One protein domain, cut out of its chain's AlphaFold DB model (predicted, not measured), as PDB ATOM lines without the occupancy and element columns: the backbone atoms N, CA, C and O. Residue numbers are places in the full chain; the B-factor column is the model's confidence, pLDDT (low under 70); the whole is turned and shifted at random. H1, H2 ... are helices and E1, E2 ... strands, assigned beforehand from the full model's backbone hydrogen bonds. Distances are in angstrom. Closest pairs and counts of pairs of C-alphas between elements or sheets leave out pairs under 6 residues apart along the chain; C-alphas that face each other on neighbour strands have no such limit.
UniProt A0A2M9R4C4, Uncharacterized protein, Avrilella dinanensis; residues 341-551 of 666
ATOM      1  N   ILE A 341     341.996 313.420 300.107       90.00
ATOM      2  CA  ILE A 341     342.300 314.824 299.802       90.00
ATOM      3  C   ILE A 341     343.293 314.876 298.630       90.00
ATOM      4  O   ILE A 341     344.361 314.254 298.694       90.00
ATOM      5  N   GLN A 342     342.956 315.609 297.567       88.44
ATOM      6  CA  GLN A 342     343.759 315.828 296.365       88.44
ATOM      7  C   GLN A 342     345.196 316.186 296.728       88.44
ATOM      8  O   GLN A 342     345.466 316.940 297.659       88.44
ATOM      9  N   ASN A 343     346.143 315.622 295.979       88.06
ATOM     10  CA  ASN A 343     347.584 315.739 296.228       88.06
ATOM     11  C   ASN A 343     348.079 315.153 297.566       88.06
ATOM     12  O   ASN A 343     349.249 315.335 297.907       88.06
ATOM     13  N   THR A 344     347.251 314.407 298.304       87.00
ATOM     14  CA  THR A 344     347.660 313.715 299.534       87.00
ATOM     15  C   THR A 344     347.246 312.236 299.537       87.00
ATOM     16  O   THR A 344     346.553 311.744 298.642       87.00
ATOM     17  N   SER A 345     347.692 311.510 300.565       87.06
ATOM     18  CA  SER A 345     347.222 310.153 300.877       87.06
ATOM     19  C   SER A 345     346.217 310.126 302.033       87.06
ATOM     20  O   SER A 345     345.830 309.033 302.441       87.06
ATOM     21  N   ASN A 346     345.858 311.292 302.576       86.44
ATOM     22  CA  ASN A 346     344.976 311.416 303.730       86.44
ATOM     23  C   ASN A 346     343.524 311.231 303.295       86.44
ATOM     24  O   ASN A 346     343.144 311.678 302.210       86.44
ATOM     25  N   GLU A 347     342.736 310.601 304.161       86.50
ATOM     26  CA  GLU A 347     341.289 310.532 303.986       86.50
ATOM     27  C   GLU A 347     340.677 311.929 304.105       86.50
ATOM     28  O   GLU A 347     341.116 312.734 304.931       86.50
ATOM     29  N   ALA A 348     339.692 312.213 303.258       86.00
ATOM     30  CA  ALA A 348     338.891 313.419 303.368       86.00
ATOM     31  C   ALA A 348     338.038 313.343 304.638       86.00
ATOM     32  O   ALA A 348     337.481 312.295 304.964       86.00
ATOM     33  N   THR A 349     337.959 314.448 305.373       83.56
ATOM     34  CA  THR A 349     337.192 314.516 306.629       83.56
ATOM     35  C   THR A 349     336.190 315.661 306.647       83.56
ATOM     36  O   THR A 349     335.305 315.666 307.501       83.56
ATOM     37  N   ASP A 350     336.302 316.594 305.699       81.00
ATOM     38  CA  ASP A 350     335.384 317.712 305.534       81.00
ATOM     39  C   ASP A 350     334.810 317.738 304.109       81.00
ATOM     40  O   ASP A 350     335.453 317.333 303.142       81.00
ATOM     41  N   ASN A 351     333.591 318.254 303.967       78.25
ATOM     42  CA  ASN A 351     332.953 318.450 302.668       78.25
ATOM     43  C   ASN A 351     333.601 319.581 301.849       78.25
ATOM     44  O   ASN A 351     333.312 319.707 300.660       78.25
ATOM     45  N   THR A 352     334.468 320.387 302.472       84.69
ATOM     46  CA  THR A 352     335.282 321.410 301.806       84.69
ATOM     47  C   THR A 352     336.620 320.886 301.292       84.69
ATOM     48  O   THR A 352     337.354 321.646 300.664       84.69
ATOM     49  N   ASP A 353     336.976 319.634 301.588       87.88
ATOM     50  CA  ASP A 353     338.215 319.053 301.087       87.88
ATOM     51  C   ASP A 353     338.129 318.866 299.563       87.88
ATOM     52  O   ASP A 353     337.161 318.319 299.034       87.88
ATOM     53  N   ASP A 354     339.174 319.268 298.839       88.75
ATOM     54  CA  ASP A 354     339.319 318.902 297.431       88.75
ATOM     55  C   ASP A 354     339.542 317.388 297.362       88.75
ATOM     56  O   ASP A 354     340.606 316.918 297.758       88.75
ATOM     57  N   ILE A 355     338.576 316.598 296.885       90.62
ATOM     58  CA  ILE A 355     338.658 315.125 296.935       90.62
ATOM     59  C   ILE A 355     339.078 314.470 295.609       90.62
ATOM     60  O   ILE A 355     338.835 314.989 294.516       90.62
ATOM     61  N   TYR A 356     339.707 313.293 295.695       87.31
ATOM     62  CA  TYR A 356     339.906 312.361 294.583       87.31
ATOM     63  C   TYR A 356     339.684 310.908 295.010       87.31
ATOM     64  O   TYR A 356     339.878 310.532 296.169       87.31
ATOM     65  N   GLN A 357     339.348 310.071 294.030       85.75
ATOM     66  CA  GLN A 357     339.350 308.619 294.155       85.75
ATOM     67  C   GLN A 357     340.143 308.016 292.988       85.75
ATOM     68  O   GLN A 357     340.081 308.504 291.863       85.75
ATOM     69  N   GLN A 358     340.929 306.968 293.257       82.50
ATOM     70  CA  GLN A 358     341.707 306.258 292.222       82.50
ATOM     71  C   GLN A 358     340.909 305.126 291.556       82.50
ATOM     72  O   GLN A 358     341.282 304.638 290.490       82.50
ATOM     73  N   GLY A 359     339.843 304.672 292.220       84.50
ATOM     74  CA  GLY A 359     338.880 303.714 291.687       84.50
ATOM     75  C   GLY A 359     337.833 304.385 290.797       84.50
ATOM     76  O   GLY A 359     337.736 305.607 290.744       84.50
ATOM     77  N   LYS A 360     337.037 303.564 290.110       88.56
ATOM     78  CA  LYS A 360     335.905 304.033 289.306       88.56
ATOM     79  C   LYS A 360     334.738 304.426 290.208       88.56
ATOM     80  O   LYS A 360     334.445 303.708 291.164       88.56
ATOM     81  N   VAL A 361     334.043 305.500 289.847       89.50
ATOM     82  CA  VAL A 361     332.830 305.964 290.527       89.50
ATOM     83  C   VAL A 361     331.622 305.616 289.665       89.50
ATOM     84  O   VAL A 361     331.501 306.079 288.531       89.50
ATOM     85  N   ALA A 362     330.729 304.789 290.201       89.94
ATOM     86  CA  ALA A 362     329.481 304.410 289.551       89.94
ATOM     87  C   ALA A 362     328.305 304.889 290.412       89.94
ATOM     88  O   ALA A 362     328.204 304.518 291.580       89.94
ATOM     89  N   VAL A 363     327.432 305.722 289.845       89.69
ATOM     90  CA  VAL A 363     326.275 306.314 290.534       89.69
ATOM     91  C   VAL A 363     324.991 305.779 289.904       89.69
ATOM     92  O   VAL A 363     324.861 305.779 288.681       89.69
ATOM     93  N   GLY A 364     324.053 305.303 290.729       89.94
ATOM     94  CA  GLY A 364     322.790 304.707 290.264       89.94
ATOM     95  C   GLY A 364     322.888 303.235 289.838       89.94
ATOM     96  O   GLY A 364     322.039 302.756 289.095       89.94
ATOM     97  N   PHE A 365     323.927 302.519 290.278       91.19
ATOM     98  CA  PHE A 365     324.141 301.099 289.971       91.19
ATOM     99  C   PHE A 365     323.601 300.193 291.082       91.19
ATOM    100  O   PHE A 365     323.620 300.548 292.260       91.19
ATOM    101  N   THR A 366     323.166 298.998 290.694       88.62
ATOM    102  CA  THR A 366     322.758 297.894 291.568       88.62
ATOM    103  C   THR A 366     323.693 296.697 291.395       88.62
ATOM    104  O   THR A 366     324.443 296.622 290.424       88.62
ATOM    105  N   ASP A 367     323.598 295.705 292.281       88.31
ATOM    106  CA  ASP A 367     324.386 294.465 292.177       88.31
ATOM    107  C   ASP A 367     324.095 293.653 290.896       88.31
ATOM    108  O   ASP A 367     324.862 292.761 290.534       88.31
ATOM    109  N   ALA A 368     322.985 293.942 290.207       89.81
ATOM    110  CA  ALA A 368     322.643 293.334 288.923       89.81
ATOM    111  C   ALA A 368     323.351 294.005 287.732       89.81
ATOM    112  O   ALA A 368     323.408 293.426 286.644       89.81
ATOM    113  N   ASP A 369     323.878 295.217 287.915       88.94
ATOM    114  CA  ASP A 369     324.579 295.953 286.876       88.94
ATOM    115  C   ASP A 369     326.024 295.467 286.723       88.94
ATOM    116  O   ASP A 369     326.735 295.201 287.692       88.94
ATOM    117  N   ALA A 370     326.502 295.396 285.479       90.00
ATOM    118  CA  ALA A 370     327.921 295.178 285.228       90.00
ATOM    119  C   ALA A 370     328.751 296.351 285.779       90.00
ATOM    120  O   ALA A 370     328.330 297.509 285.717       90.00
ATOM    121  N   VAL A 371     329.956 296.050 286.275       88.00
ATOM    122  CA  VAL A 371     330.908 297.071 286.736       88.00
ATOM    123  C   VAL A 371     331.184 298.055 285.602       88.00
ATOM    124  O   VAL A 371     331.571 297.642 284.508       88.00
ATOM    125  N   SER A 372     331.023 299.351 285.882       89.50
ATOM    126  CA  SER A 372     331.261 300.416 284.907       89.50
ATOM    127  C   SER A 372     332.637 300.291 284.245       89.50
ATOM    128  O   SER A 372     333.659 300.034 284.893       89.50
ATOM    129  N   GLU A 373     332.698 300.524 282.935       91.12
ATOM    130  CA  GLU A 373     333.967 300.638 282.212       91.12
ATOM    131  C   GLU A 373     334.579 302.047 282.294       91.12
ATOM    132  O   GLU A 373     335.764 302.211 281.996       91.12
ATOM    133  N   LYS A 374     333.814 303.054 282.735       89.88
ATOM    134  CA  LYS A 374     334.221 304.465 282.788       89.88
ATOM    135  C   LYS A 374     334.839 304.826 284.143       89.88
ATOM    136  O   LYS A 374     334.703 304.095 285.116       89.88
ATOM    137  N   GLN A 375     335.557 305.951 284.194       88.69
ATOM    138  CA  GLN A 375     336.080 306.507 285.455       88.69
ATOM    139  C   GLN A 375     334.963 307.117 286.311       88.69
ATOM    140  O   GLN A 375     334.980 306.975 287.528       88.69
ATOM    141  N   LEU A 376     333.975 307.726 285.654       90.12
ATOM    142  CA  LEU A 376     332.716 308.168 286.238       90.12
ATOM    143  C   LEU A 376     331.586 307.728 285.304       90.12
ATOM    144  O   LEU A 376     331.611 308.058 284.117       90.12
ATOM    145  N   GLU A 377     330.623 306.975 285.824       91.38
ATOM    146  CA  GLU A 377     329.392 306.630 285.112       91.38
ATOM    147  C   GLU A 377     328.187 306.887 286.007       91.38
ATOM    148  O   GLU A 377     328.140 306.438 287.153       91.38
ATOM    149  N   VAL A 378     327.211 307.606 285.462       91.62
ATOM    150  CA  VAL A 378     325.979 307.964 286.161       91.62
ATOM    151  C   VAL A 378     324.810 307.374 285.380       91.62
ATOM    152  O   VAL A 378     324.549 307.775 284.249       91.62
ATOM    153  N   LYS A 379     324.122 306.396 285.979       88.00
ATOM    154  CA  LYS A 379     322.841 305.857 285.503       88.00
ATOM    155  C   LYS A 379     321.712 306.618 286.188       88.00
ATOM    156  O   LYS A 379     321.161 306.168 287.188       88.00
ATOM    157  N   GLY A 380     321.417 307.803 285.671       85.50
ATOM    158  CA  GLY A 380     320.416 308.700 286.238       85.50
ATOM    159  C   GLY A 380     320.718 310.156 285.911       85.50
ATOM    160  O   GLY A 380     321.319 310.461 284.879       85.50
ATOM    161  N   ASP A 381     320.301 311.035 286.813       87.44
ATOM    162  CA  ASP A 381     320.389 312.479 286.629       87.44
ATOM    163  C   ASP A 381     321.818 312.976 286.889       87.44
ATOM    164  O   ASP A 381     322.478 312.569 287.849       87.44
ATOM    165  N   PHE A 382     322.310 313.857 286.022       88.25
ATOM    166  CA  PHE A 382     323.650 314.428 286.083       88.25
ATOM    167  C   PHE A 382     323.584 315.920 285.770       88.25
ATOM    168  O   PHE A 382     323.100 316.296 284.704       88.25
ATOM    169  N   LYS A 383     324.097 316.754 286.685       89.50
ATOM    170  CA  LYS A 383     324.220 318.207 286.516       89.50
ATOM    171  C   LYS A 383     325.659 318.649 286.775       89.50
ATOM    172  O   LYS A 383     326.219 318.365 287.831       89.50
ATOM    173  N   THR A 384     326.244 319.373 285.830       90.81
ATOM    174  CA  THR A 384     327.446 320.190 286.024       90.81
ATOM    175  C   THR A 384     327.076 321.642 285.811       90.81
ATOM    176  O   THR A 384     326.251 321.951 284.954       90.81
ATOM    177  N   GLN A 385     327.665 322.536 286.597       90.56
ATOM    178  CA  GLN A 385     327.428 323.963 286.470       90.56
ATOM    179  C   GLN A 385     328.619 324.738 287.029       90.56
ATOM    180  O   GLN A 385     329.169 324.379 288.070       90.56
ATOM    181  N   ILE A 386     329.005 325.800 286.333       92.81
ATOM    182  CA  ILE A 386     329.994 326.776 286.776       92.81
ATOM    183  C   ILE A 386     329.391 328.161 286.567       92.81
ATOM    184  O   ILE A 386     328.870 328.442 285.492       92.81
ATOM    185  N   GLU A 387     329.491 329.025 287.574       91.31
ATOM    186  CA  GLU A 387     329.194 330.449 287.427       91.31
ATOM    187  C   GLU A 387     330.446 331.182 286.921       91.31
ATOM    188  O   GLU A 387     331.534 331.052 287.487       91.31
ATOM    189  N   ASN A 388     330.308 331.944 285.841       87.44
ATOM    190  CA  ASN A 388     331.372 332.753 285.269       87.44
ATOM    191  C   ASN A 388     330.823 334.119 284.842       87.44
ATOM    192  O   ASN A 388     330.314 334.278 283.738       87.44
ATOM    193  N   GLY A 389     330.948 335.120 285.715       84.75
ATOM    194  CA  GLY A 389     330.609 336.506 285.376       84.75
ATOM    195  C   GLY A 389     329.107 336.794 285.267       84.75
ATOM    196  O   GLY A 389     328.727 337.646 284.469       84.75
ATOM    197  N   GLY A 390     328.271 336.118 286.064       85.25
ATOM    198  CA  GLY A 390     326.806 336.241 286.014       85.25
ATOM    199  C   GLY A 390     326.113 335.298 285.022       85.25
ATOM    200  O   GLY A 390     324.889 335.323 284.920       85.25
ATOM    201  N   GLU A 391     326.880 334.458 284.326       90.31
ATOM    202  CA  GLU A 391     326.387 333.382 283.465       90.31
ATOM    203  C   GLU A 391     326.724 332.013 284.070       90.31
ATOM    204  O   GLU A 391     327.771 331.830 284.691       90.31
ATOM    205  N   TYR A 392     325.856 331.033 283.853       92.25
ATOM    206  CA  TYR A 392     325.972 329.659 284.316       92.25
ATOM    207  C   TYR A 392     326.230 328.748 283.124       92.25
ATOM    208  O   TYR A 392     325.397 328.653 282.229       92.25
ATOM    209  N   VAL A 393     327.376 328.069 283.110       92.81
ATOM    210  CA  VAL A 393     327.770 327.133 282.050       92.81
ATOM    211  C   VAL A 393     327.713 325.712 282.588       92.81
ATOM    212  O   VAL A 393     328.348 325.421 283.602       92.81
ATOM    213  N   GLY A 394     326.987 324.814 281.928       91.69
ATOM    214  CA  GLY A 394     326.719 323.498 282.496       91.69
ATOM    215  C   GLY A 394     326.280 322.415 281.523       91.69
ATOM    216  O   GLY A 394     326.095 322.648 280.330       91.69
ATOM    217  N   MET A 395     326.125 321.208 282.059       90.94
ATOM    218  CA  MET A 395     325.460 320.080 281.411       90.94
ATOM    219  C   MET A 395     324.400 319.534 282.357       90.94
ATOM    220  O   MET A 395     324.704 319.336 283.526       90.94
ATOM    221  N   GLU A 396     323.190 319.262 281.887       90.25
ATOM    222  CA  GLU A 396     322.117 318.738 282.734       90.25
ATOM    223  C   GLU A 396     321.265 317.712 281.984       90.25
ATOM    224  O   GLU A 396     320.859 317.935 280.841       90.25
ATOM    225  N   THR A 397     321.031 316.556 282.608       87.69
ATOM    226  CA  THR A 397     320.168 315.489 282.086       87.69
ATOM    227  C   THR A 397     318.832 315.456 282.823       87.69
ATOM    228  O   THR A 397     318.759 315.829 283.990       87.69
ATOM    229  N   ASN A 398     317.782 314.980 282.141       81.00
ATOM    230  CA  ASN A 398     316.462 314.735 282.737       81.00
ATOM    231  C   ASN A 398     315.835 315.978 283.404       81.00
ATOM    232  O   ASN A 398     315.292 315.930 284.507       81.00
ATOM    233  N   ILE A 399     315.914 317.117 282.715       82.06
ATOM    234  CA  ILE A 399     315.322 318.376 283.175       82.06
ATOM    235  C   ILE A 399     313.794 318.258 283.135       82.06
ATOM    236  O   ILE A 399     313.208 317.880 282.120       82.06
ATOM    237  N   ASN A 400     313.121 318.607 284.230       77.12
ATOM    238  CA  ASN A 400     311.668 318.491 284.321       77.12
ATOM    239  C   ASN A 400     310.969 319.379 283.270       77.12
ATOM    240  O   ASN A 400     311.161 320.590 283.241       77.12
ATOM    241  N   GLY A 401     310.159 318.780 282.394       69.94
ATOM    242  CA  GLY A 401     309.535 319.477 281.261       69.94
ATOM    243  C   GLY A 401     310.372 319.503 279.974       69.94
ATOM    244  O   GLY A 401     309.896 320.022 278.966       69.94
ATOM    245  N   PHE A 402     311.567 318.901 279.967       71.12
ATOM    246  CA  PHE A 402     312.428 318.788 278.793       71.12
ATOM    247  C   PHE A 402     312.924 317.349 278.588       71.12
ATOM    248  O   PHE A 402     313.528 316.739 279.465       71.12
ATOM    249  N   ASN A 403     312.691 316.787 277.402       67.88
ATOM    250  CA  ASN A 403     313.072 315.407 277.097       67.88
ATOM    251  C   ASN A 403     314.459 315.361 276.433       67.88
ATOM    252  O   ASN A 403     314.568 315.460 275.209       67.88
ATOM    253  N   GLY A 404     315.523 315.249 277.234       75.25
ATOM    254  CA  GLY A 404     316.891 315.120 276.724       75.25
ATOM    255  C   GLY A 404     317.980 315.564 277.700       75.25
ATOM    256  O   GLY A 404     317.738 315.759 278.892       75.25
ATOM    257  N   ALA A 405     319.191 315.711 277.164       83.19
ATOM    258  CA  ALA A 405     320.336 316.299 277.850       83.19
ATOM    259  C   ALA A 405     320.663 317.665 277.239       83.19
ATOM    260  O   ALA A 405     320.675 317.807 276.013       83.19
ATOM    261  N   LEU A 406     320.953 318.649 278.087       86.62
ATOM    262  CA  LEU A 406     321.362 319.988 277.681       86.62
ATOM    263  C   LEU A 406     322.819 320.236 278.045       86.62
ATOM    264  O   LEU A 406     323.242 319.927 279.152       86.62
ATOM    265  N   MET A 407     323.567 320.853 277.140       89.81
ATOM    266  CA  MET A 407     324.759 321.631 277.464       89.81
ATOM    267  C   MET A 407     324.380 323.097 277.314       89.81
ATOM    268  O   MET A 407     323.900 323.458 276.245       89.81
ATOM    269  N   TYR A 408     324.561 323.932 278.329       89.31
ATOM    270  CA  TYR A 408     324.006 325.283 278.322       89.31
ATOM    271  C   TYR A 408     324.957 326.355 278.842       89.31
ATOM    272  O   TYR A 408     325.898 326.072 279.579       89.31
ATOM    273  N   VAL A 409     324.655 327.588 278.449       90.81
ATOM    274  CA  VAL A 409     325.046 328.854 279.062       90.81
ATOM    275  C   VAL A 409     323.742 329.574 279.391       90.81
ATOM    276  O   VAL A 409     322.891 329.673 278.515       90.81
ATOM    277  N   SER A 410     323.534 330.045 280.615       90.12
ATOM    278  CA  SER A 410     322.294 330.725 281.014       90.12
ATOM    279  C   SER A 410     322.553 331.866 281.986       90.12
ATOM    280  O   SER A 410     323.493 331.824 282.764       90.12
ATOM    281  N   ASN A 411     321.689 332.875 282.018       91.19
ATOM    282  CA  ASN A 411     321.760 333.953 283.013       91.19
ATOM    283  C   ASN A 411     321.086 333.609 284.359       91.19
ATOM    284  O   ASN A 411     320.857 334.484 285.193       91.19
ATOM    285  N   ASN A 412     320.725 332.340 284.551       89.38
ATOM    286  CA  ASN A 412     320.111 331.808 285.761       89.38
ATOM    287  C   ASN A 412     320.631 330.387 286.021       89.38
ATOM    288  O   ASN A 412     320.964 329.670 285.074       89.38
ATOM    289  N   ASP A 413     320.715 329.993 287.289       87.69
ATOM    290  CA  ASP A 413     321.181 328.676 287.729       87.69
ATOM    291  C   ASP A 413     320.182 327.551 287.404       87.69
ATOM    292  O   ASP A 413     320.570 326.387 287.225       87.69
ATOM    293  N   ASP A 414     318.904 327.901 287.280       87.81
ATOM    294  CA  ASP A 414     317.868 327.079 286.676       87.81
ATOM    295  C   ASP A 414     317.623 327.530 285.230       87.81
ATOM    296  O   ASP A 414     317.099 328.613 284.962       87.81
ATOM    297  N   ILE A 415     317.973 326.666 284.276       84.38
ATOM    298  CA  ILE A 415     317.810 326.956 282.850       84.38
ATOM    299  C   ILE A 415     316.341 327.182 282.458       84.38
ATOM    300  O   ILE A 415     316.071 327.951 281.539       84.38
ATOM    301  N   LEU A 416     315.379 326.577 283.164       82.12
ATOM    302  CA  LEU A 416     313.950 326.798 282.907       82.12
ATOM    303  C   LEU A 416     313.487 328.185 283.368       82.12
ATOM    304  O   LEU A 416     312.494 328.709 282.862       82.12
ATOM    305  N   SER A 417     314.220 328.775 284.311       86.31
ATOM    306  CA  SER A 417     314.000 330.118 284.843       86.31
ATOM    307  C   SER A 417     314.883 331.177 284.164       86.31
ATOM    308  O   SER A 417     314.738 332.373 284.436       86.31
ATOM    309  N   ALA A 418     315.785 330.767 283.266       86.12
ATOM    310  CA  ALA A 418     316.672 331.663 282.540       86.12
ATOM    311  C   ALA A 418     315.900 332.528 281.539       86.12
ATOM    312  O   ALA A 418     315.076 332.049 280.760       86.12
ATOM    313  N   THR A 419     316.198 333.825 281.532       83.19
ATOM    314  CA  THR A 419     315.659 334.740 280.517       83.19
ATOM    315  C   THR A 419     316.582 334.853 279.310       83.19
ATOM    316  O   THR A 419     316.114 335.208 278.232       83.19
ATOM    317  N   GLU A 420     317.863 334.513 279.462       85.12
ATOM    318  CA  GLU A 420     318.854 334.438 278.390       85.12
ATOM    319  C   GLU A 420     319.617 333.124 278.523       85.12
ATOM    320  O   GLU A 420     320.136 332.818 279.599       85.12
ATOM    321  N   TYR A 421     319.644 332.331 277.453       86.44
ATOM    322  CA  TYR A 421     320.389 331.081 277.428       86.44
ATOM    323  C   TYR A 421     320.792 330.671 276.012       86.44
ATOM    324  O   TYR A 421     320.047 330.870 275.054       86.44
ATOM    325  N   ASP A 422     321.936 330.007 275.911       83.62
ATOM    326  CA  ASP A 422     322.362 329.236 274.753       83.62
ATOM    327  C   ASP A 422     322.491 327.779 275.184       83.62
ATOM    328  O   ASP A 422     323.247 327.468 276.097       83.62
ATOM    329  N   ALA A 423     321.765 326.870 274.544       84.62
ATOM    330  CA  ALA A 423     321.776 325.458 274.883       84.62
ATOM    331  C   ALA A 423     321.925 324.570 273.647       84.62
ATOM    332  O   ALA A 423     321.205 324.704 272.661       84.62
ATOM    333  N   LEU A 424     322.831 323.602 273.719       85.06
ATOM    334  CA  LEU A 424     322.858 322.446 272.841       85.06
ATOM    335  C   LEU A 424     322.058 321.322 273.497       85.06
ATOM    336  O   LEU A 424     322.443 320.804 274.541       85.06
ATOM    337  N   SER A 425     320.967 320.929 272.854       82.94
ATOM    338  CA  SER A 425     320.166 319.775 273.234       82.94
ATOM    339  C   SER A 425     320.532 318.552 272.412       82.94
ATOM    340  O   SER A 425     320.644 318.628 271.184       82.94
ATOM    341  N   VAL A 426     320.625 317.413 273.091       74.19
ATOM    342  CA  VAL A 426     320.628 316.089 272.475       74.19
ATOM    343  C   VAL A 426     319.429 315.308 273.008       74.19
ATOM    344  O   VAL A 426     319.304 315.080 274.213       74.19
ATOM    345  N   SER A 427     318.550 314.892 272.098       70.62
ATOM    346  CA  SER A 427     317.354 314.091 272.384       70.62
ATOM    347  C   SER A 427     317.364 312.791 271.574       70.62
ATOM    348  O   SER A 427     318.195 312.608 270.682       70.62
ATOM    349  N   SER A 428     316.438 311.876 271.867       60.19
ATOM    350  CA  SER A 428     316.400 310.532 271.273       60.19
ATOM    351  C   SER A 428     316.227 310.492 269.748       60.19
ATOM    352  O   SER A 428     316.514 309.456 269.155       60.19
ATOM    353  N   PHE A 429     315.798 311.589 269.110       57.47
ATOM    354  CA  PHE A 429     315.512 311.644 267.665       57.47
ATOM    355  C   PHE A 429     316.096 312.886 266.962       57.47
ATOM    356  O   PHE A 429     315.786 313.161 265.803       57.47
ATOM    357  N   GLY A 430     316.960 313.652 267.638       61.53
ATOM    358  CA  GLY A 430     317.553 314.853 267.052       61.53
ATOM    359  C   GLY A 430     318.388 315.688 268.017       61.53
ATOM    360  O   GLY A 430     318.273 315.578 269.241       61.53
ATOM    361  N   GLY A 431     319.235 316.534 267.436       64.56
ATOM    362  CA  GLY A 431     320.006 317.552 268.142       64.56
ATOM    363  C   GLY A 431     319.517 318.939 267.752       64.56
ATOM    364  O   GLY A 431     319.268 319.200 266.571       64.56
ATOM    365  N   SER A 432     319.385 319.829 268.730       69.44
ATOM    366  CA  SER A 432     318.999 321.215 268.475       69.44
ATOM    367  C   SER A 432     319.898 322.179 269.227       69.44
ATOM    368  O   SER A 432     320.110 322.021 270.425       69.44
ATOM    369  N   ILE A 433     320.392 323.203 268.541       70.38
ATOM    370  CA  ILE A 433     321.000 324.370 269.183       70.38
ATOM    371  C   ILE A 433     319.870 325.366 269.403       70.38
ATOM    372  O   ILE A 433     319.274 325.815 268.427       70.38
ATOM    373  N   LEU A 434     319.559 325.676 270.656       69.81
ATOM    374  CA  LEU A 434     318.600 326.693 271.059       69.81
ATOM    375  C   LEU A 434     319.369 327.907 271.570       69.81
ATOM    376  O   LEU A 434     320.219 327.769 272.437       69.81
ATOM    377  N   SER A 435     319.049 329.089 271.069       64.31
ATOM    378  CA  SER A 435     319.526 330.349 271.638       64.31
ATOM    379  C   SER A 435     318.325 331.233 271.901       64.31
ATOM    380  O   SER A 435     317.503 331.425 270.995       64.31
ATOM    381  N   SER A 436     318.203 331.745 273.126       70.00
ATOM    382  CA  SER A 436     317.155 332.677 273.505       70.00
ATOM    383  C   SER A 436     317.680 333.900 274.237       70.00
ATOM    384  O   SER A 436     318.521 333.809 275.125       70.00
ATOM    385  N   VAL A 437     317.110 335.053 273.884       60.56
ATOM    386  CA  VAL A 437     317.318 336.321 274.585       60.56
ATOM    387  C   VAL A 437     315.962 336.842 275.050       60.56
ATOM    388  O   VAL A 437     315.026 336.987 274.255       60.56
ATOM    389  N   SER A 438     315.840 337.162 276.336       59.31
ATOM    390  CA  SER A 438     314.642 337.685 277.014       59.31
ATOM    391  C   SER A 438     313.364 336.825 276.923       59.31
ATOM    392  O   SER A 438     312.266 337.366 277.045       59.31
ATOM    393  N   GLY A 439     313.472 335.517 276.646       57.84
ATOM    394  CA  GLY A 439     312.328 334.616 276.398       57.84
ATOM    395  C   GLY A 439     311.472 334.978 275.172       57.84
ATOM    396  O   GLY A 439     310.441 334.359 274.916       57.84
ATOM    397  N   GLN A 440     311.881 335.999 274.415       55.84
ATOM    398  CA  GLN A 440     311.136 336.554 273.287       55.84
ATOM    399  C   GLN A 440     311.772 336.203 271.953       55.84
ATOM    400  O   GLN A 440     311.041 336.052 270.984       55.84
ATOM    401  N   TYR A 441     313.096 336.080 271.881       55.44
ATOM    402  CA  TYR A 441     313.807 335.688 270.666       55.44
ATOM    403  C   TYR A 441     314.234 334.240 270.819       55.44
ATOM    404  O   TYR A 441     314.822 333.907 271.842       55.44
ATOM    405  N   ALA A 442     313.941 333.392 269.839       64.06
ATOM    406  CA  ALA A 442     314.485 332.043 269.794       64.06
ATOM    407  C   ALA A 442     315.032 331.777 268.396       64.06
ATOM    408  O   ALA A 442     314.290 331.851 267.409       64.06
ATOM    409  N   SER A 443     316.331 331.495 268.320       61.31
ATOM    410  CA  SER A 443     316.928 330.902 267.130       61.31
ATOM    411  C   SER A 443     317.193 329.429 267.395       61.31
ATOM    412  O   SER A 443     317.688 329.050 268.459       61.31
ATOM    413  N   THR A 444     316.791 328.587 266.453       70.25
ATOM    414  CA  THR A 444     316.990 327.148 266.561       70.25
ATOM    415  C   THR A 444     317.576 326.610 265.275       70.25
ATOM    416  O   THR A 444     317.031 326.828 264.191       70.25
ATOM    417  N   ILE A 445     318.688 325.894 265.411       71.81
ATOM    418  CA  ILE A 445     319.176 324.979 264.385       71.81
ATOM    419  C   ILE A 445     318.789 323.593 264.866       71.81
ATOM    420  O   ILE A 445     319.333 323.127 265.864       71.81
ATOM    421  N   SER A 446     317.830 322.967 264.194       70.44
ATOM    422  CA  SER A 446     317.370 321.624 264.534       70.44
ATOM    423  C   SER A 446     317.690 320.675 263.397       70.44
ATOM    424  O   SER A 446     317.378 320.950 262.236       70.44
ATOM    425  N   THR A 447     318.292 319.548 263.750       66.81
ATOM    426  CA  THR A 447     318.416 318.386 262.873       66.81
ATOM    427  C   THR A 447     317.695 317.226 263.528       66.81
ATOM    428  O   THR A 447     318.092 316.800 264.617       66.81
ATOM    429  N   ALA A 448     316.657 316.722 262.870       63.91
ATOM    430  CA  ALA A 448     315.945 315.528 263.292       63.91
ATOM    431  C   ALA A 448     316.103 314.451 262.219       63.91
ATOM    432  O   ALA A 448     316.071 314.744 261.025       63.91
ATOM    433  N   ALA A 449     316.321 313.218 262.657       58.94
ATOM    434  CA  ALA A 449     316.308 312.055 261.788       58.94
ATOM    435  C   ALA A 449     315.247 311.115 262.343       58.94
ATOM    436  O   ALA A 449     315.360 310.675 263.489       58.94
ATOM    437  N   ASP A 450     314.211 310.858 261.554       59.59
ATOM    438  CA  ASP A 450     313.163 309.917 261.933       59.59
ATOM    439  C   ASP A 450     313.531 308.492 261.485       59.59
ATOM    440  O   ASP A 450     314.361 308.285 260.591       59.59
ATOM    441  N   ASP A 451     312.905 307.489 262.096       54.94
ATOM    442  CA  ASP A 451     313.094 306.065 261.783       54.94
ATOM    443  C   ASP A 451     312.660 305.681 260.348       54.94
ATOM    444  O   ASP A 451     312.918 304.570 259.874       54.94
ATOM    445  N   THR A 452     312.081 306.639 259.620       54.97
ATOM    446  CA  THR A 452     311.572 306.543 258.251       54.97
ATOM    447  C   THR A 452     312.576 306.938 257.149       54.97
ATOM    448  O   THR A 452     312.190 307.007 255.981       54.97
ATOM    449  N   ASN A 453     313.872 307.113 257.463       55.97
ATOM    450  CA  ASN A 453     314.944 307.589 256.552       55.97
ATOM    451  C   ASN A 453     314.795 309.050 256.080       55.97
ATOM    452  O   ASN A 453     315.378 309.442 255.063       55.97
ATOM    453  N   GLU A 454     314.047 309.866 256.813       58.97
ATOM    454  CA  GLU A 454     313.884 311.288 256.537       58.97
ATOM    455  C   GLU A 454     314.773 312.112 257.475       58.97
ATOM    456  O   GLU A 454     314.817 311.868 258.681       58.97
ATOM    457  N   ALA A 455     315.536 313.047 256.904       60.47
ATOM    458  CA  ALA A 455     316.387 313.959 257.653       60.47
ATOM    459  C   ALA A 455     315.869 315.383 257.468       60.47
ATOM    460  O   ALA A 455     316.015 315.972 256.392       60.47
ATOM    461  N   ASP A 456     315.314 315.932 258.540       64.19
ATOM    462  CA  ASP A 456     314.809 317.291 258.569       64.19
ATOM    463  C   ASP A 456     315.911 318.225 259.055       64.19
ATOM    464  O   ASP A 456     316.497 318.055 260.129       64.19
ATOM    465  N   PHE A 457     316.182 319.247 258.250       70.50
ATOM    466  CA  PHE A 457     317.018 320.375 258.628       70.50
ATOM    467  C   PHE A 457     316.139 321.614 258.726       70.50
ATOM    468  O   PHE A 457     315.487 321.997 257.747       70.50
ATOM    469  N   SER A 458     316.144 322.242 259.901       71.56
ATOM    470  CA  SER A 458     315.407 323.472 260.138       71.56
ATOM    471  C   SER A 458     316.289 324.569 260.715       71.56
ATOM    472  O   SER A 458     317.025 324.365 261.682       71.56
ATOM    473  N   LEU A 459     316.179 325.749 260.109       75.44
ATOM    474  CA  LEU A 459     316.708 327.008 260.621       75.44
ATOM    475  C   LEU A 459     315.510 327.888 260.937       75.44
ATOM    476  O   LEU A 459     314.814 328.309 260.013       75.44
ATOM    477  N   ILE A 460     315.266 328.151 262.215       73.38
ATOM    478  CA  ILE A 460     314.118 328.943 262.655       73.38
ATOM    479  C   ILE A 460     314.635 330.149 263.417       73.38
ATOM    480  O   ILE A 460     315.345 329.999 264.407       73.38
ATOM    481  N   ALA A 461     314.254 331.343 262.971       72.25
ATOM    482  CA  ALA A 461     314.376 332.564 263.754       72.25
ATOM    483  C   ALA A 461     312.974 333.048 264.115       72.25
ATOM    484  O   ALA A 461     312.173 333.385 263.237       72.25
ATOM    485  N   SER A 462     312.676 333.077 265.410       70.69
ATOM    486  CA  SER A 462     311.368 333.466 265.918       70.69
ATOM    487  C   SER A 462     311.453 334.627 266.902       70.69
ATOM    488  O   SER A 462     312.448 334.791 267.617       70.69
ATOM    489  N   ARG A 463     310.392 335.436 266.933       67.81
ATOM    490  CA  ARG A 463     310.158 336.433 267.978       67.81
ATOM    491  C   ARG A 463     308.717 336.309 268.471       67.81
ATOM    492  O   ARG A 463     307.796 336.370 267.669       67.81
ATOM    493  N   ASN A 464     308.511 336.117 269.773       68.69
ATOM    494  CA  ASN A 464     307.199 335.947 270.418       68.69
ATOM    495  C   ASN A 464     306.341 334.797 269.843       68.69
ATOM    496  O   ASN A 464     305.134 334.949 269.670       68.69
ATOM    497  N   GLY A 465     306.956 333.651 269.520       63.44
ATOM    498  CA  GLY A 465     306.255 332.484 268.952       63.44
ATOM    499  C   GLY A 465     305.925 332.607 267.459       63.44
ATOM    500  O   GLY A 465     305.208 331.777 266.901       63.44
ATOM    501  N   VAL A 466     306.454 333.642 266.807       63.97
ATOM    502  CA  VAL A 466     306.216 333.964 265.402       63.97
ATOM    503  C   VAL A 466     307.493 333.729 264.599       63.97
ATOM    504  O   VAL A 466     308.534 334.300 264.924       63.97
ATOM    505  N   ASN A 467     307.429 332.901 263.553       68.00
ATOM    506  CA  ASN A 467     308.584 332.532 262.724       68.00
ATOM    507  C   ASN A 467     308.868 333.574 261.637       68.00
ATOM    508  O   ASN A 467     308.273 333.509 260.569       68.00
ATOM    509  N   TYR A 468     309.829 334.469 261.845       66.56
ATOM    510  CA  TYR A 468     310.156 335.511 260.862       66.56
ATOM    511  C   TYR A 468     310.807 334.951 259.595       66.56
ATOM    512  O   TYR A 468     310.598 335.483 258.508       66.56
ATOM    513  N   SER A 469     311.591 333.884 259.734       67.25
ATOM    514  CA  SER A 469     312.220 333.181 258.621       67.25
ATOM    515  C   SER A 469     312.421 331.723 259.004       67.25
ATOM    516  O   SER A 469     313.028 331.436 260.042       67.25
ATOM    517  N   SER A 470     311.905 330.816 258.176       71.25
ATOM    518  CA  SER A 470     312.160 329.385 258.302       71.25
ATOM    519  C   SER A 470     312.531 328.758 256.967       71.25
ATOM    520  O   SER A 470     311.870 329.004 255.954       71.25
ATOM    521  N   ILE A 471     313.549 327.901 257.003       71.88
ATOM    522  CA  ILE A 471     313.835 326.924 255.951       71.88
ATOM    523  C   ILE A 471     313.553 325.557 256.554       71.88
ATOM    524  O   ILE A 471     314.155 325.209 257.567       71.88
ATOM    525  N   ALA A 472     312.639 324.807 255.946       68.25
ATOM    526  CA  ALA A 472     312.350 323.433 256.326       68.25
ATOM    527  C   ALA A 472     312.469 322.541 255.090       68.25
ATOM    528  O   ALA A 472     311.820 322.788 254.067       68.25
ATOM    529  N   GLY A 473     313.331 321.529 255.182       64.00
ATOM    530  CA  GLY A 473     313.244 320.362 254.315       64.00
ATOM    531  C   GLY A 473     312.196 319.423 254.895       64.00
ATOM    532  O   GLY A 473     312.308 319.072 256.058       64.00
ATOM    533  N   SER A 474     311.185 319.080 254.102       60.72
ATOM    534  CA  SER A 474     310.328 317.906 254.327       60.72
ATOM    535  C   SER A 474     310.540 316.950 253.154       60.72
ATOM    536  O   SER A 474     311.053 317.379 252.115       60.72
ATOM    537  N   SER A 475     310.117 315.692 253.261       59.53
ATOM    538  CA  SER A 475     310.395 314.574 252.339       59.53
ATOM    539  C   SER A 475     310.042 314.802 250.871       59.53
ATOM    540  O   SER A 475     310.282 313.931 250.034       59.53
ATOM    541  N   SER A 476     309.485 315.948 250.488       60.72
ATOM    542  CA  SER A 476     309.254 316.269 249.080       60.72
ATOM    543  C   SER A 476     309.452 317.728 248.671       60.72
ATOM    544  O   SER A 476     309.502 317.966 247.465       60.72
ATOM    545  N   ASN A 477     309.598 318.689 249.596       67.75
ATOM    546  CA  ASN A 477     309.625 320.114 249.244       67.75
ATOM    547  C   ASN A 477     310.639 320.920 250.066       67.75
ATOM    548  O   ASN A 477     310.784 320.719 251.272       67.75
ATOM    549  N   LEU A 478     311.261 321.902 249.407       75.12
ATOM    550  CA  LEU A 478     311.943 323.007 250.078       75.12
ATOM    551  C   LEU A 478     310.941 324.142 250.276       75.12
ATOM    552  O   LEU A 478     310.389 324.652 249.296       75.12
ATOM    553  N   MET A 479     310.723 324.519 251.534       71.81
ATOM    554  CA  MET A 479     309.802 325.589 251.898       71.81
ATOM    555  C   MET A 479     310.564 326.814 252.393       71.81
ATOM    556  O   MET A 479     311.393 326.717 253.300       71.81
ATOM    557  N   PHE A 480     310.233 327.967 251.814       75.56
ATOM    558  CA  PHE A 480     310.590 329.276 252.351       75.56
ATOM    559  C   PHE A 480     309.319 329.935 252.862       75.56
ATOM    560  O   PHE A 480     308.381 330.173 252.095       75.56
ATOM    561  N   GLU A 481     309.290 330.213 254.159       74.88
ATOM    562  CA  GLU A 481     308.138 330.828 254.802       74.88
ATOM    563  C   GLU A 481     308.600 331.959 255.723       74.88
ATOM    564  O   GLU A 481     309.511 331.798 256.539       74.88
ATOM    565  N   THR A 482     307.941 333.108 255.585       71.25
ATOM    566  CA  THR A 482     307.998 334.207 256.548       71.25
ATOM    567  C   THR A 482     306.628 334.316 257.198       71.25
ATOM    568  O   THR A 482     305.645 334.630 256.531       71.25
ATOM    569  N   ARG A 483     306.528 334.045 258.497       67.25
ATOM    570  CA  ARG A 483     305.324 334.311 259.286       67.25
ATOM    571  C   ARG A 483     305.577 335.534 260.145       67.25
ATOM    572  O   ARG A 483     306.521 335.567 260.916       67.25
ATOM    573  N   ASP A 484     304.703 336.519 260.046       65.50
ATOM    574  CA  ASP A 484     304.629 337.602 261.019       65.50
ATOM    575  C   ASP A 484     303.193 337.625 261.550       65.50
ATOM    576  O   ASP A 484     302.244 337.711 260.768       65.50
ATOM    577  N   ALA A 485     303.001 337.453 262.860       57.59
ATOM    578  CA  ALA A 485     301.675 337.406 263.460       57.59
ATOM    579  C   ALA A 485     301.111 338.823 263.425       57.59
ATOM    580  O   ALA A 485     301.459 339.668 264.245       57.59
ATOM    581  N   GLY A 486     300.280 339.093 262.423       57.41
ATOM    582  CA  GLY A 486     299.814 340.443 262.129       57.41
ATOM    583  C   GLY A 486     299.725 340.759 260.639       57.41
ATOM    584  O   GLY A 486     298.869 341.557 260.274       57.41
ATOM    585  N   ASN A 487     300.552 340.128 259.795       61.34
ATOM    586  CA  ASN A 487     300.779 340.549 258.408       61.34
ATOM    587  C   ASN A 487     300.615 339.404 257.391       61.34
ATOM    588  O   ASN A 487     300.671 338.223 257.741       61.34
ATOM    589  N   GLU A 488     300.417 339.769 256.120       68.44
ATOM    590  CA  GLU A 488     300.350 338.835 254.988       68.44
ATOM    591  C   GLU A 488     301.618 337.970 254.918       68.44
ATOM    592  O   GLU A 488     302.736 338.483 255.017       68.44
ATOM    593  N   ASN A 489     301.459 336.657 254.727       73.75
ATOM    594  CA  ASN A 489     302.592 335.754 254.518       73.75
ATOM    595  C   ASN A 489     302.644 335.215 253.091       73.75
ATOM    596  O   ASN A 489     301.626 335.062 252.411       73.75
ATOM    597  N   THR A 490     303.870 334.921 252.657       76.31
ATOM    598  CA  THR A 490     304.142 334.226 251.401       76.31
ATOM    599  C   THR A 490     304.836 332.914 251.717       76.31
ATOM    600  O   THR A 490     305.867 332.890 252.389       76.31
ATOM    601  N   VAL A 491     304.261 331.829 251.210       80.38
ATOM    602  CA  VAL A 491     304.873 330.503 251.230       80.38
ATOM    603  C   VAL A 491     305.254 330.142 249.804       80.38
ATOM    604  O   VAL A 491     304.411 330.181 248.902       80.38
ATOM    605  N   MET A 492     306.524 329.797 249.613       85.75
ATOM    606  CA  MET A 492     307.020 329.219 248.371       85.75
ATOM    607  C   MET A 492     307.334 327.745 248.609       85.75
ATOM    608  O   MET A 492     308.278 327.432 249.336       85.75
ATOM    609  N   ASP A 493     306.564 326.862 247.967       83.50
ATOM    610  CA  ASP A 493     306.831 325.424 247.964       83.50
ATOM    611  C   ASP A 493     307.490 325.051 246.630       83.50
ATOM    612  O   ASP A 493     306.891 325.204 245.556       83.50
ATOM    613  N   ILE A 494     308.728 324.558 246.688       83.75
ATOM    614  CA  ILE A 494     309.415 323.995 245.522       83.75
ATOM    615  C   ILE A 494     309.225 322.484 245.558       83.75
ATOM    616  O   ILE A 494     309.860 321.810 246.369       83.75
ATOM    617  N   GLY A 495     308.358 321.972 244.681       77.69
ATOM    618  CA  GLY A 495     307.954 320.571 244.687       77.69
ATOM    619  C   GLY A 495     307.954 319.896 243.323       77.69
ATOM    620  O   GLY A 495     308.295 320.473 242.286       77.69
ATOM    621  N   THR A 496     307.546 318.628 243.313       77.81
ATOM    622  CA  THR A 496     307.535 317.791 242.102       77.81
ATOM    623  C   THR A 496     306.530 318.271 241.052       77.81
ATOM    624  O   THR A 496     306.802 318.139 239.855       77.81
ATOM    625  N   THR A 497     305.424 318.886 241.481       77.06
ATOM    626  CA  THR A 497     304.334 319.390 240.630       77.06
ATOM    627  C   THR A 497     304.565 320.801 240.081       77.06
ATOM    628  O   THR A 497     303.835 321.218 239.185       77.06
ATOM    629  N   GLY A 498     305.570 321.533 240.574       82.94
ATOM    630  CA  GLY A 498     305.831 322.915 240.174       82.94
ATOM    631  C   GLY A 498     306.324 323.796 241.309       82.94
ATOM    632  O   GLY A 498     306.720 323.315 242.370       82.94
ATOM    633  N   VAL A 499     306.295 325.103 241.058       89.56
ATOM    634  CA  VAL A 499     306.517 326.113 242.095       89.56
ATOM    635  C   VAL A 499     305.154 326.617 242.531       89.56
ATOM    636  O   VAL A 499     304.407 327.184 241.728       89.56
ATOM    637  N   ARG A 500     304.821 326.383 243.798       88.38
ATOM    638  CA  ARG A 500     303.574 326.859 244.386       88.38
ATOM    639  C   ARG A 500     303.841 328.138 245.159       88.38
ATOM    640  O   ARG A 500     304.694 328.156 246.044       88.38
ATOM    641  N   PHE A 501     303.085 329.179 244.841       87.81
ATOM    642  CA  PHE A 501     303.040 330.407 245.623       87.81
ATOM    643  C   PHE A 501     301.709 330.463 246.349       87.81
ATOM    644  O   PHE A 501     300.647 330.428 245.720       87.81
ATOM    645  N   ARG A 502     301.774 330.557 247.675       85.31
ATOM    646  CA  ARG A 502     300.599 330.711 248.523       85.31
ATOM    647  C   ARG A 502     300.699 332.016 249.291       85.31
ATOM    648  O   ARG A 502     301.659 332.235 250.024       85.31
ATOM    649  N   TYR A 503     299.678 332.840 249.130       84.69
ATOM    650  CA  TYR A 503     299.498 334.109 249.815       84.69
ATOM    651  C   TYR A 503     298.364 333.946 250.819       84.69
ATOM    652  O   TYR A 503     297.261 333.532 250.441       84.69
ATOM    653  N   ARG A 504     298.620 334.241 252.093       76.62
ATOM    654  CA  ARG A 504     297.603 334.150 253.151       76.62
ATOM    655  C   ARG A 504     297.437 335.492 253.847       76.62
ATOM    656  O   ARG A 504     298.420 336.190 254.084       76.62
ATOM    657  N   ASP A 505     296.196 335.785 254.215       73.06
ATOM    658  CA  ASP A 505     295.822 336.907 255.077       73.06
ATOM    659  C   ASP A 505     295.549 336.399 256.505       73.06
ATOM    660  O   ASP A 505     295.191 335.242 256.732       73.06
ATOM    661  N   ASN A 506     295.761 337.272 257.484       65.88
ATOM    662  CA  ASN A 506     295.885 336.976 258.905       65.88
ATOM    663  C   ASN A 506     294.540 336.869 259.657       65.88
ATOM    664  O   ASN A 506     294.518 336.692 260.873       65.88
ATOM    665  N   SER A 507     293.393 336.974 258.983       57.88
ATOM    666  CA  SER A 507     292.104 337.024 259.687       57.88
ATOM    667  C   SER A 507     291.614 335.672 260.227       57.88
ATOM    668  O   SER A 507     290.774 335.651 261.129       57.88
ATOM    669  N   THR A 508     292.129 334.529 259.755       54.84
ATOM    670  CA  THR A 508     291.907 333.203 260.371       54.84
ATOM    671  C   THR A 508     292.869 332.172 259.776       54.84
ATOM    672  O   THR A 508     293.083 332.149 258.564       54.84
ATOM    673  N   VAL A 509     293.433 331.287 260.604       49.31
ATOM    674  CA  VAL A 509     294.259 330.159 260.140       49.31
ATOM    675  C   VAL A 509     293.454 329.332 259.127       49.31
ATOM    676  O   VAL A 509     292.470 328.701 259.500       49.31
ATOM    677  N   GLY A 510     293.861 329.351 257.852       55.97
ATOM    678  CA  GLY A 510     293.258 328.539 256.786       55.97
ATOM    679  C   GLY A 510     292.745 329.297 255.557       55.97
ATOM    680  O   GLY A 510     292.503 328.649 254.543       55.97
ATOM    681  N   ASN A 511     292.633 330.630 255.591       66.06
ATOM    682  CA  ASN A 511     292.184 331.398 254.423       66.06
ATOM    683  C   ASN A 511     293.356 331.754 253.499       66.06
ATOM    684  O   ASN A 511     294.168 332.637 253.788       66.06
ATOM    685  N   ASN A 512     293.437 331.065 252.362       72.06
ATOM    686  CA  ASN A 512     294.285 331.507 251.262       72.06
ATOM    687  C   ASN A 512     293.636 332.744 250.628       72.06
ATOM    688  O   ASN A 512     292.424 332.789 250.450       72.06
ATOM    689  N   VAL A 513     294.430 333.752 250.280       77.50
ATOM    690  CA  VAL A 513     293.988 334.856 249.406       77.50
ATOM    691  C   VAL A 513     294.343 334.531 247.960       77.50
ATOM    692  O   VAL A 513     293.630 334.896 247.028       77.50
ATOM    693  N   GLY A 514     295.432 333.786 247.773       83.81
ATOM    694  CA  GLY A 514     295.818 333.232 246.492       83.81
ATOM    695  C   GLY A 514     296.671 331.988 246.670       83.81
ATOM    696  O   GLY A 514     297.547 331.942 247.530       83.81
ATOM    697  N   ASP A 515     296.421 330.983 245.847       88.06
ATOM    698  CA  ASP A 515     297.143 329.724 245.870       88.06
ATOM    699  C   ASP A 515     297.309 329.223 244.441       88.06
ATOM    700  O   ASP A 515     296.352 328.762 243.815       88.06
ATOM    701  N   TYR A 516     298.521 329.378 243.917       89.56
ATOM    702  CA  TYR A 516     298.817 329.178 242.506       89.56
ATOM    703  C   TYR A 516     299.948 328.183 242.340       89.56
ATOM    704  O   TYR A 516     301.019 328.346 242.929       89.56
ATOM    705  N   ILE A 517     299.730 327.191 241.484       90.31
ATOM    706  CA  ILE A 517     300.796 326.307 241.019       90.31
ATOM    707  C   ILE A 517     301.188 326.749 239.619       90.31
ATOM    708  O   ILE A 517     300.398 326.653 238.676       90.31
ATOM    709  N   PHE A 518     302.428 327.216 239.495       92.00
ATOM    710  CA  PHE A 518     303.033 327.459 238.197       92.00
ATOM    711  C   PHE A 518     303.523 326.135 237.612       92.00
ATOM    712  O   PHE A 518     304.184 325.361 238.319       92.00
ATOM    713  N   PRO A 519     303.226 325.871 236.331       88.31
ATOM    714  CA  PRO A 519     303.714 324.679 235.675       88.31
ATOM    715  C   PRO A 519     305.234 324.779 235.464       88.31
ATOM    716  O   PRO A 519     305.825 325.860 235.490       88.31
ATOM    717  N   ARG A 520     305.895 323.630 235.304       86.38
ATOM    718  CA  ARG A 520     307.365 323.555 235.176       86.38
ATOM    719  C   ARG A 520     307.857 323.785 233.749       86.38
ATOM    720  O   ARG A 520     309.061 323.915 233.539       86.38
ATOM    721  N   ASP A 521     306.947 323.774 232.785       86.00
ATOM    722  CA  ASP A 521     307.201 323.904 231.359       86.00
ATOM    723  C   ASP A 521     306.849 325.304 230.830       86.00
ATOM    724  O   ASP A 521     306.078 326.069 231.412       86.00
ATOM    725  N   ASN A 522     307.470 325.659 229.704       88.06
ATOM    726  CA  ASN A 522     307.317 326.966 229.073       88.06
ATOM    727  C   ASN A 522     306.168 326.968 228.050       88.06
ATOM    728  O   ASN A 522     306.020 326.008 227.292       88.06
ATOM    729  N   GLY A 523     305.414 328.068 227.981       87.12
ATOM    730  CA  GLY A 523     304.326 328.248 227.015       87.12
ATOM    731  C   GLY A 523     304.823 328.447 225.584       87.12
ATOM    732  O   GLY A 523     305.940 328.925 225.360       87.12
ATOM    733  N   GLN A 524     303.991 328.091 224.602       89.81
ATOM    734  CA  GLN A 524     304.270 328.344 223.185       89.81
ATOM    735  C   GLN A 524     303.783 329.741 222.748       89.81
ATOM    736  O   GLN A 524     302.898 330.319 223.386       89.81
ATOM    737  N   PRO A 525     304.329 330.323 221.660       87.81
ATOM    738  CA  PRO A 525     303.837 331.592 221.125       87.81
ATOM    739  C   PRO A 525     302.337 331.534 220.797       87.81
ATOM    740  O   PRO A 525     301.895 330.621 220.109       87.81
ATOM    741  N   GLY A 526     301.570 332.526 221.257       83.81
ATOM    742  CA  GLY A 526     300.110 332.572 221.076       83.81
ATOM    743  C   GLY A 526     299.307 331.945 222.218       83.81
ATOM    744  O   GLY A 526     298.084 332.093 222.234       83.81
ATOM    745  N   GLN A 527     299.985 331.334 223.194       91.81
ATOM    746  CA  GLN A 527     299.363 330.828 224.411       91.81
ATOM    747  C   GLN A 527     299.449 331.832 225.554       91.81
ATOM    748  O   GLN A 527     300.401 332.606 225.680       91.81
ATOM    749  N   VAL A 528     298.453 331.774 226.428       90.00
ATOM    750  CA  VAL A 528     298.419 332.509 227.692       90.00
ATOM    751  C   VAL A 528     298.199 331.535 228.843       90.00
ATOM    752  O   VAL A 528     297.573 330.489 228.670       90.00
ATOM    753  N   LEU A 529     298.737 331.860 230.020       91.31
ATOM    754  CA  LEU A 529     298.421 331.125 231.241       91.31
ATOM    755  C   LEU A 529     296.972 331.415 231.603       91.31
ATOM    756  O   LEU A 529     296.598 332.556 231.876       91.31
ATOM    757  N   ILE A 530     296.176 330.361 231.617       88.25
ATOM    758  CA  ILE A 530     294.819 330.387 232.122       88.25
ATOM    759  C   ILE A 530     294.764 329.635 233.444       88.25
ATOM    760  O   ILE A 530     295.556 328.733 233.720       88.25
ATOM    761  N   THR A 531     293.803 330.025 234.267       86.06
ATOM    762  CA  THR A 531     293.396 329.254 235.435       86.06
ATOM    763  C   THR A 531     292.303 328.273 235.020       86.06
ATOM    764  O   THR A 531     291.495 328.566 234.139       86.06
ATOM    765  N   ASN A 532     292.229 327.137 235.708       83.62
ATOM    766  CA  ASN A 532     291.067 326.247 235.686       83.62
ATOM    767  C   ASN A 532     289.772 326.898 236.233       83.62
ATOM    768  O   ASN A 532     288.738 326.237 236.287       83.62
ATOM    769  N   GLY A 533     289.812 328.176 236.630       81.00
ATOM    770  CA  GLY A 533     288.645 328.978 236.999       81.00
ATOM    771  C   GLY A 533     288.165 328.750 238.429       81.00
ATOM    772  O   GLY A 533     287.127 329.288 238.813       81.00
ATOM    773  N   VAL A 534     288.905 327.968 239.219       82.44
ATOM    774  CA  VAL A 534     288.613 327.783 240.643       82.44
ATOM    775  C   VAL A 534     288.959 329.053 241.408       82.44
ATOM    776  O   VAL A 534     289.854 329.806 241.025       82.44
ATOM    777  N   ASN A 535     288.249 329.302 242.504       81.44
ATOM    778  CA  ASN A 535     288.576 330.414 243.381       81.44
ATOM    779  C   ASN A 535     289.881 330.085 244.136       81.44
ATOM    780  O   ASN A 535     289.836 329.200 244.994       81.44
ATOM    781  N   PRO A 536     291.002 330.794 243.889       73.88
ATOM    782  CA  PRO A 536     292.298 330.490 244.499       73.88
ATOM    783  C   PRO A 536     292.318 330.706 246.023       73.88
ATOM    784  O   PRO A 536     293.260 330.293 246.697       73.88
ATOM    785  N   ALA A 537     291.283 331.352 246.572       73.75
ATOM    786  CA  ALA A 537     291.075 331.469 248.009       73.75
ATOM    787  C   ALA A 537     290.455 330.210 248.648       73.75
ATOM    788  O   ALA A 537     290.606 329.991 249.847       73.75
ATOM    789  N   ALA A 538     289.761 329.383 247.857       75.81
ATOM    790  CA  ALA A 538     289.052 328.187 248.318       75.81
ATOM    791  C   ALA A 538     289.726 326.880 247.870       75.81
ATOM    792  O   ALA A 538     289.732 325.902 248.613       75.81
ATOM    793  N   GLU A 539     290.308 326.861 246.673       83.31
ATOM    794  CA  GLU A 539     290.969 325.700 246.077       83.31
ATOM    795  C   GLU A 539     292.256 326.136 245.374       83.31
ATOM    796  O   GLU A 539     292.379 327.278 244.941       83.31
ATOM    797  N   THR A 540     293.231 325.236 245.229       85.31
ATOM    798  CA  THR A 540     294.480 325.568 244.535       85.31
ATOM    799  C   THR A 540     294.230 325.769 243.042       85.31
ATOM    800  O   THR A 540     293.834 324.840 242.334       85.31
ATOM    801  N   ALA A 541     294.505 326.976 242.544       88.75
ATOM    802  CA  ALA A 541     294.401 327.289 241.130       88.75
ATOM    803  C   ALA A 541     295.608 326.715 240.382       88.75
ATOM    804  O   ALA A 541     296.737 327.211 240.476       88.75
ATOM    805  N   GLN A 542     295.352 325.663 239.608       89.94
ATOM    806  CA  GLN A 542     296.332 325.135 238.673       89.94
ATOM    807  C   GLN A 542     296.374 326.054 237.455       89.94
ATOM    808  O   GLN A 542     295.359 326.243 236.777       89.94
ATOM    809  N   LEU A 543     297.547 326.620 237.178       92.25
ATOM    810  CA  LEU A 543     297.760 327.385 235.962       92.25
ATOM    811  C   LEU A 543     298.236 326.457 234.838       92.25
ATOM    812  O   LEU A 543     299.055 325.559 235.058       92.25
ATOM    813  N   SER A 544     297.715 326.679 233.634       90.81
ATOM    814  CA  SER A 544     298.056 325.921 232.426       90.81
ATOM    815  C   SER A 544     298.014 326.813 231.188       90.81
ATOM    816  O   SER A 544     297.304 327.814 231.166       90.81
ATOM    817  N   TRP A 545     298.743 326.447 230.140       92.44
ATOM    818  CA  TRP A 545     298.780 327.195 228.881       92.44
ATOM    819  C   TRP A 545     297.556 326.896 227.989       92.44
ATOM    820  O   TRP A 545     297.188 325.732 227.847       92.44
ATOM    821  N   ALA A 546     296.946 327.922 227.377       88.44
ATOM    822  CA  ALA A 546     295.841 327.786 226.410       88.44
ATOM    823  C   ALA A 546     295.903 328.806 225.255       88.44
ATOM    824  O   ALA A 546     296.442 329.901 225.426       88.44
ATOM    825  N   ASP A 547     295.328 328.449 224.099       88.25
ATOM    826  CA  ASP A 547     295.349 329.246 222.862       88.25
ATOM    827  C   ASP A 547     294.268 330.344 222.822       88.25
ATOM    828  O   ASP A 547     293.114 330.148 223.208       88.25
ATOM    829  N   VAL A 548     294.626 331.524 222.303       82.56
ATOM    830  CA  VAL A 548     293.744 332.710 222.294       82.56
ATOM    831  C   VAL A 548     292.590 332.612 221.279       82.56
ATOM    832  O   VAL A 548     291.537 333.213 221.494       82.56
ATOM    833  N   SER A 549     292.742 331.862 220.182       76.62
ATOM    834  CA  SER A 549     291.730 331.764 219.111       76.62
ATOM    835  C   SER A 549     290.415 331.138 219.568       76.62
ATOM    836  O   SER A 549     289.336 331.569 219.152       76.62
ATOM    837  N   ASP A 550     290.501 330.148 220.448       73.62
ATOM    838  CA  ASP A 550     289.357 329.336 220.862       73.62
ATOM    839  C   ASP A 550     288.430 330.120 221.798       73.62
ATOM    840  O   ASP A 550     287.214 329.921 221.812       73.62
ATOM    841  N   LEU A 551     288.986 331.106 222.505       71.25
ATOM    842  CA  LEU A 551     288.243 332.013 223.375       71.25
ATOM    843  C   LEU A 551     287.373 333.011 222.585       71.25
ATOM    844  O   LEU A 551     286.341 333.448 223.092       71.25
TER     845      LEU A 551
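Overview. This is residues 341 to 551 of the 666 residues of an uncharacterized protein of Avrilella dinanensis (UniProt A0A2M9R4C4). The domain is one long, twisted ribbon, a single sheet of fourteen strands whose first twelve, E3 to E14, zigzag side by side along a rod, with no named helix on either face. At one end the small strand pair E1 and E2 and the stretch 341 to 360 make a tail; at the other the hairpin E15 and E16 and the short H1 carry the rod on. The printed part has 211 residues, with strands E1 to E16 followed by H1, and its class is mostly strand. The large sheet is mixed, in the order E3 E4 E5 E6 E7 E8 E9 E10 E11 E12 E13 E14 E16 E15. The whole is extended, with a radius of gyration of the C-alphas of 27.7 A and spans of 102 by 38 by 26 A.

Along the chain. E1 is residues 361 to 363, its first C-alpha at (332.830, 305.964, 290.527), and E2 is 376 to 378. Then come E3, 383 to 388; E4, 391 to 397; E5, 405 to 410; E6, 420 to 427, 21.3 A long; E7, 430 to 437, 22.8 A; E8, 441 to 449, 25.4 A; and E9, 455 to 463, 25.5 A. E10, 466 to 474, bends by 80 degrees at residue 469. E11 is 477 to 481, E12 489 to 495, E13 498 to 504, E14 512 to 518, E15 527 to 531 and E16 541 to 547. H1, 548 to 551, ends at C-alpha 551, (288.243, 332.013, 223.375).

Arrangement. E1 and E2 are parallel at 5 degrees, with N 363 and O 377 2.9 A apart; E2 and E3 are apart. E3 to E14 form a meander, each strand the antiparallel neighbour of the one before. In the hairpin E3 and E4, N 386 and O 393 are 2.8 A apart; in the hairpin E8 and E9, at 172 degrees, N 444 and O 460 are 2.9 A apart. E16 is staggered: residues 541 to 542 pair with E14, parallel at 47 degrees, with N 541 and O 515 2.9 A apart, and 543 to 547 pair with E15, antiparallel at 152 degrees, with N 530 and O 544 2.8 A apart. The edge strands are E3 and E15. H1 is not on the sheet and is too short for an O i to N i+4 pair.

Size, cuts and confidence. The C-alphas farthest apart, those of Asn 346 and Ser 549, are 102.0 A apart. From edge to edge the strands' lines turn by 111 degrees. The printed part has no cut. The link E1 to E2, 12 residues, is long. Mean pLDDT of the printed part is 78.8; 51 residues are under 70, among them 437 to 443 and 447 to 456.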